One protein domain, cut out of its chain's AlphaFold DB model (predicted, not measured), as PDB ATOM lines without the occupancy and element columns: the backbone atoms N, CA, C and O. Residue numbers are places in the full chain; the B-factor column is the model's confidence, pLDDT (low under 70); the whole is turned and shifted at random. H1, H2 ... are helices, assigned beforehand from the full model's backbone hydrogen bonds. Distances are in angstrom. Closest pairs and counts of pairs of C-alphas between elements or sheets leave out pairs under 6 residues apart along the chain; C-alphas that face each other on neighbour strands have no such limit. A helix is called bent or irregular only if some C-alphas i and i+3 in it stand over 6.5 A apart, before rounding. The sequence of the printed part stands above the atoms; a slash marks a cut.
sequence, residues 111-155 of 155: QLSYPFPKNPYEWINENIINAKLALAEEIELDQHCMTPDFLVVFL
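AT A GLANCE: This is residues 111 to 155 of the 155 residues of the protein "Aldo/keto reductase" of sediment metagenome (UniProt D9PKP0). This is a fold with little regular structure: two short helices, H1 then H2, at a steep angle, joined by a long loop, residues 130 to 147, that folds back on itself, while residues 113 to 119 stick out. The printed part has 45 residues and no named strand; its class is all helix, with 17 residues in named elements. It is compact, with a radius of gyration of the C-alphas of 10.0 A and spans of 27 by 21 by 18 A.

HOW THE PARTS SIT: H1, residues 120 to 129, and H2, residues 148 to 154, are close but not clearly touching; their closest C-alphas, of Ile 128 and Phe 150, are 7.3 A apart. They run opposite ways at a steep tilt of 55 degrees. Residues 139 to 140 pair antiparallel with residues 144 to 145. Every O i to N i+4 pair is within hydrogen-bond range in H1, and 2 of 3 in H2.

IN THESE COORDINATES: H1 spans 12.6 A from C-alpha 120 at (40.240, -1.495, -33.549); it is neither bent nor irregular, but only just: C-alphas 126 and 129 are 6.2 A apart. H2 spans 10.0 A, ending at C-alpha 154 at (47.367, 6.656, -45.742).

THE WHOLE: The C-alphas farthest apart, of Lys 118 and Pro 148, are 27.4 A apart. The link from H1 to H2 is long. The printed part has no cut, and no printed residue is under 70 in pLDDT.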
ATOM      1  N   GLN A 111      41.929   2.563 -42.390       91.88
ATOM      2  CA  GLN A 111      41.884   1.241 -43.008       91.88
ATOM      3  C   GLN A 111      42.428   0.181 -42.053       91.88
ATOM      4  O   GLN A 111      43.565   0.279 -41.596       91.88
ATOM      5  N   LEU A 112      41.643  -0.866 -41.799       91.81
ATOM      6  CA  LEU A 112      42.101  -2.054 -41.079       91.81
ATOM      7  C   LEU A 112      42.414  -3.177 -42.070       91.81
ATOM      8  O   LEU A 112      41.673  -3.399 -43.020       91.81
ATOM      9  N   SER A 113      43.484  -3.929 -41.848       87.06
ATOM     10  CA  SER A 113      43.874  -5.033 -42.730       87.06
ATOM     11  C   SER A 113      43.518  -6.392 -42.135       87.06
ATOM     12  O   SER A 113      43.505  -6.559 -40.919       87.06
ATOM     13  N   TYR A 114      43.240  -7.378 -42.995       84.56
ATOM     14  CA  TYR A 114      43.097  -8.770 -42.572       84.56
ATOM     15  C   TYR A 114      44.480  -9.396 -42.266       84.56
ATOM     16  O   TYR A 114      45.416  -9.174 -43.040       84.56
ATOM     17  N   PRO A 115      44.624 -10.226 -41.212       88.38
ATOM     18  CA  PRO A 115      43.619 -10.518 -40.189       88.38
ATOM     19  C   PRO A 115      43.314  -9.276 -39.348       88.38
ATOM     20  O   PRO A 115      44.231  -8.629 -38.847       88.38
ATOM     21  N   PHE A 116      42.023  -8.956 -39.203       90.25
ATOM     22  CA  PHE A 116      41.606  -7.725 -38.537       90.25
ATOM     23  C   PHE A 116      42.091  -7.688 -37.085       90.25
ATOM     24  O   PHE A 116      42.113  -8.731 -36.416       90.25
ATOM     25  N   PRO A 117      42.467  -6.503 -36.572       92.00
ATOM     26  CA  PRO A 117      42.853  -6.377 -35.179       92.00
ATOM     27  C   PRO A 117      41.688  -6.792 -34.280       92.00
ATOM     28  O   PRO A 117      40.532  -6.460 -34.536       92.00
ATOM     29  N   LYS A 118      42.002  -7.493 -33.185       92.31
ATOM     30  CA  LYS A 118      40.998  -7.907 -32.188       92.31
ATOM     31  C   LYS A 118      40.262  -6.714 -31.579       92.31
ATOM     32  O   LYS A 118      39.095  -6.841 -31.222       92.31
ATOM     33  N   ASN A 119      40.959  -5.587 -31.444       94.25
ATOM     34  CA  ASN A 119      40.425  -4.340 -30.931       94.25
ATOM     35  C   ASN A 119      40.845  -3.187 -31.869       94.25
ATOM     36  O   ASN A 119      42.028  -2.839 -31.904       94.25
ATOM     37  N   PRO A 120      39.915  -2.590 -32.636       92.56
ATOM     38  CA  PRO A 120      40.240  -1.495 -33.549       92.56
ATOM     39  C   PRO A 120      40.719  -0.235 -32.812       92.56
ATOM     40  O   PRO A 120      41.558   0.485 -33.343       92.56
ATOM     41  N   TYR A 121      40.272   0.002 -31.575       94.50
ATOM     42  CA  TYR A 121      40.690   1.164 -30.784       94.50
ATOM     43  C   TYR A 121      42.152   1.060 -30.333       94.50
ATOM     44  O   TYR A 121      42.889   2.043 -30.380       94.50
ATOM     45  N   GLU A 122      42.599  -0.138 -29.938       96.12
ATOM     46  CA  GLU A 122      44.019  -0.387 -29.643       96.12
ATOM     47  C   GLU A 122      44.870  -0.182 -30.895       96.12
ATOM     48  O   GLU A 122      45.896   0.493 -30.836       96.12
ATOM     49  N   TRP A 123      44.394  -0.675 -32.042       95.88
ATOM     50  CA  TRP A 123      45.082  -0.482 -33.312       95.88
ATOM     51  C   TRP A 123      45.216   1.003 -33.674       95.88
ATOM     52  O   TRP A 123      46.311   1.435 -34.032       95.88
ATOM     53  N   ILE A 124      44.149   1.800 -33.533       96.62
ATOM     54  CA  ILE A 124      44.178   3.254 -33.764       96.62
ATOM     55  C   ILE A 124      45.176   3.927 -32.819       96.62
ATOM     56  O   ILE A 124      46.008   4.729 -33.251       96.62
ATOM     57  N   ASN A 125      45.135   3.573 -31.534       97.00
ATOM     58  CA  ASN A 125      46.034   4.151 -30.549       97.00
ATOM     59  C   ASN A 125      47.505   3.858 -30.875       97.00
ATOM     60  O   ASN A 125      48.344   4.750 -30.813       97.00
ATOM     61  N   GLU A 126      47.830   2.628 -31.267       96.81
ATOM     62  CA  GLU A 126      49.196   2.226 -31.600       96.81
ATOM     63  C   GLU A 126      49.692   2.825 -32.922       96.81
ATOM     64  O   GLU A 126      50.796   3.369 -32.972       96.81
ATOM     65  N   ASN A 127      48.883   2.749 -33.981       96.06
ATOM     66  CA  ASN A 127      49.322   3.027 -35.352       96.06
ATOM     67  C   ASN A 127      49.099   4.475 -35.790       96.06
ATOM     68  O   ASN A 127      49.696   4.902 -36.775       96.06
ATOM     69  N   ILE A 128      48.259   5.233 -35.082       97.19
ATOM     70  CA  ILE A 128      47.945   6.624 -35.426       97.19
ATOM     71  C   ILE A 128      48.374   7.556 -34.292       97.19
ATOM     72  O   ILE A 128      49.200   8.442 -34.514       97.19
ATOM     73  N   ILE A 129      47.878   7.339 -33.070       97.56
ATOM     74  CA  ILE A 129      48.097   8.277 -31.954       97.56
ATOM     75  C   ILE A 129      49.537   8.194 -31.429       97.56
ATOM     76  O   ILE A 129      50.268   9.185 -31.437       97.56
ATOM     77  N   ASN A 130      49.996   7.007 -31.026       98.12
ATOM     78  CA  ASN A 130      51.364   6.795 -30.537       98.12
ATOM     79  C   ASN A 130      52.409   7.022 -31.637       98.12
ATOM     80  O   ASN A 130      53.526   7.464 -31.350       98.12
ATOM     81  N   ALA A 131      52.030   6.768 -32.892       97.19
ATOM     82  CA  ALA A 131      52.824   7.081 -34.076       97.19
ATOM     83  C   ALA A 131      52.884   8.589 -34.392       97.19
ATOM     84  O   ALA A 131      53.663   8.991 -35.253       97.19
ATOM     85  N   LYS A 132      52.120   9.424 -33.670       97.50
ATOM     86  CA  LYS A 132      52.043  10.884 -33.831       97.50
ATOM     87  C   LYS A 132      51.559  11.324 -35.213       97.50
ATOM     88  O   LYS A 132      51.997  12.352 -35.713       97.50
ATOM     89  N   LEU A 133      50.663  10.547 -35.813       97.56
ATOM     90  CA  LEU A 133      50.015  10.903 -37.076       97.56
ATOM     91  C   LEU A 133      48.764  11.760 -36.849       97.56
ATOM     92  O   LEU A 133      48.386  12.530 -37.727       97.56
ATOM     93  N   ALA A 134      48.125  11.641 -35.685       97.94
ATOM     94  CA  ALA A 134      47.012  12.486 -35.252       97.94
ATOM     95  C   ALA A 134      46.844  12.435 -33.727       97.94
ATOM     96  O   ALA A 134      47.273  11.479 -33.077       97.94
ATOM     97  N   LEU A 135      46.184  13.440 -33.155       97.81
ATOM     98  CA  LEU A 135      45.653  13.407 -31.795       97.81
ATOM     99  C   LEU A 135      44.318  12.653 -31.759       97.81
ATOM    100  O   LEU A 135      43.599  12.585 -32.751       97.81
ATOM    101  N   ALA A 136      43.944  12.129 -30.587       96.56
ATOM    102  CA  ALA A 136      42.676  11.415 -30.413       96.56
ATOM    103  C   ALA A 136      41.448  12.272 -30.786       96.56
ATOM    104  O   ALA A 136      40.501  11.767 -31.369       96.56
ATOM    105  N   GLU A 137      41.482  13.571 -30.480       96.88
ATOM    106  CA  GLU A 137      40.407  14.529 -30.789       96.88
ATOM    107  C   GLU A 137      40.314  14.912 -32.275       96.88
ATOM    108  O   GLU A 137      39.327  15.508 -32.695       96.88
ATOM    109  N   GLU A 138      41.323  14.560 -33.074       97.00
ATOM    110  CA  GLU A 138      41.336  14.763 -34.526       97.00
ATOM    111  C   GLU A 138      40.791  13.541 -35.285       97.00
ATOM    112  O   GLU A 138      40.679  13.574 -36.514       97.00
ATOM    113  N   ILE A 139      40.450  12.469 -34.557       96.88
ATOM    114  CA  ILE A 139      39.846  11.255 -35.100       96.88
ATOM    115  C   ILE A 139      38.341  11.289 -34.839       96.88
ATOM    116  O   ILE A 139      37.879  11.190 -33.705       96.88
ATOM    117  N   GLU A 140      37.565  11.387 -35.913       95.81
ATOM    118  CA  GLU A 140      36.108  11.455 -35.845       95.81
ATOM    119  C   GLU A 140      35.499  10.050 -35.961       95.81
ATOM    120  O   GLU A 140      35.800   9.297 -36.897       95.81
ATOM    121  N   LEU A 141      34.622   9.709 -35.009       91.88
ATOM    122  CA  LEU A 141      33.890   8.432 -34.932       91.88
ATOM    123  C   LEU A 141      34.780   7.179 -35.029       91.88
ATOM    124  O   LEU A 141      34.326   6.144 -35.524       91.88
ATOM    125  N   ASP A 142      36.047   7.287 -34.616       89.44
ATOM    126  CA  ASP A 142      37.056   6.224 -34.715       89.44
ATOM    127  C   ASP A 142      37.239   5.683 -36.148       89.44
ATOM    128  O   ASP A 142      37.643   4.540 -36.362       89.44
ATOM    129  N   GLN A 143      36.914   6.504 -37.152       90.50
ATOM    130  CA  GLN A 143      36.881   6.104 -38.561       90.50
ATOM    131  C   GLN A 143      37.568   7.097 -39.483       90.50
ATOM    132  O   GLN A 143      38.084   6.686 -40.523       90.50
ATOM    133  N   HIS A 144      37.569   8.383 -39.137       94.38
ATOM    134  CA  HIS A 144      38.027   9.432 -40.033       94.38
ATOM    135  C   HIS A 144      39.155  10.248 -39.431       94.38
ATOM    136  O   HIS A 144      39.087  10.640 -38.273       94.38
ATOM    137  N   CYS A 145      40.160  10.553 -40.245       96.50
ATOM    138  CA  CYS A 145      41.244  11.449 -39.873       96.50
ATOM    139  C   CYS A 145      41.706  12.233 -41.105       96.50
ATOM    140  O   CYS A 145      41.865  11.668 -42.186       96.50
ATOM    141  N   MET A 146      41.899  13.542 -40.946       96.38
ATOM    142  CA  MET A 146      42.283  14.454 -42.032       96.38
ATOM    143  C   MET A 146      43.540  15.265 -41.704       96.38
ATOM    144  O   MET A 146      43.839  16.240 -42.397       96.38
ATOM    145  N   THR A 147      44.278  14.894 -40.652       97.06
ATOM    146  CA  THR A 147      45.547  15.555 -40.342       97.06
ATOM    147  C   THR A 147      46.528  15.354 -41.504       97.06
ATOM    148  O   THR A 147      46.525  14.297 -42.144       97.06
ATOM    149  N   PRO A 148      47.387  16.341 -41.812       96.62
ATOM    150  CA  PRO A 148      48.370  16.192 -42.882       96.62
ATOM    151  C   PRO A 148      49.272  14.963 -42.702       96.62
ATOM    152  O   PRO A 148      49.499  14.239 -43.669       96.62
ATOM    153  N   ASP A 149      49.727  14.693 -41.476       97.00
ATOM    154  CA  ASP A 149      50.620  13.567 -41.180       97.00
ATOM    155  C   ASP A 149      49.934  12.211 -41.393       97.00
ATOM    156  O   ASP A 149      50.545  11.294 -41.942       97.00
ATOM    157  N   PHE A 150      48.647  12.088 -41.050       95.81
ATOM    158  CA  PHE A 150      47.863  10.900 -41.382       95.81
ATOM    159  C   PHE A 150      47.701  10.744 -42.899       95.81
ATOM    160  O   PHE A 150      47.975   9.678 -43.447       95.81
ATOM    161  N   LEU A 151      47.295  11.804 -43.601       94.12
ATOM    162  CA  LEU A 151      47.028  11.732 -45.039       94.12
ATOM    163  C   LEU A 151      48.277  11.398 -45.861       94.12
ATOM    164  O   LEU A 151      48.156  10.696 -46.851       94.12
ATOM    165  N   VAL A 152      49.467  11.846 -45.457       92.31
ATOM    166  CA  VAL A 152      50.726  11.507 -46.151       92.31
ATOM    167  C   VAL A 152      51.073  10.017 -46.042       92.31
ATOM    168  O   VAL A 152      51.787   9.492 -46.892       92.31
ATOM    169  N   VAL A 153      50.596   9.336 -44.998       89.44
ATOM    170  CA  VAL A 153      50.870   7.908 -44.768       89.44
ATOM    171  C   VAL A 153      49.792   7.013 -45.382       89.44
ATOM    172  O   VAL A 153      50.104   5.918 -45.847       89.44
ATOM    173  N   PHE A 154      48.536   7.462 -45.373       85.56
ATOM    174  CA  PHE A 154      47.367   6.656 -45.742       85.56
ATOM    175  C   PHE A 154      46.748   7.016 -47.112       85.56
ATOM    176  O   PHE A 154      45.692   6.479 -47.454       85.56
ATOM    177  N   LEU A 155      47.386   7.891 -47.901       78.12
ATOM    178  CA  LEU A 155      47.061   8.186 -49.310       78.12
ATOM    179  C   LEU A 155      48.281   8.025 -50.217       78.12
ATOM    180  O   LEU A 155      48.072   7.611 -51.381       78.12
TER     181      LEU A 155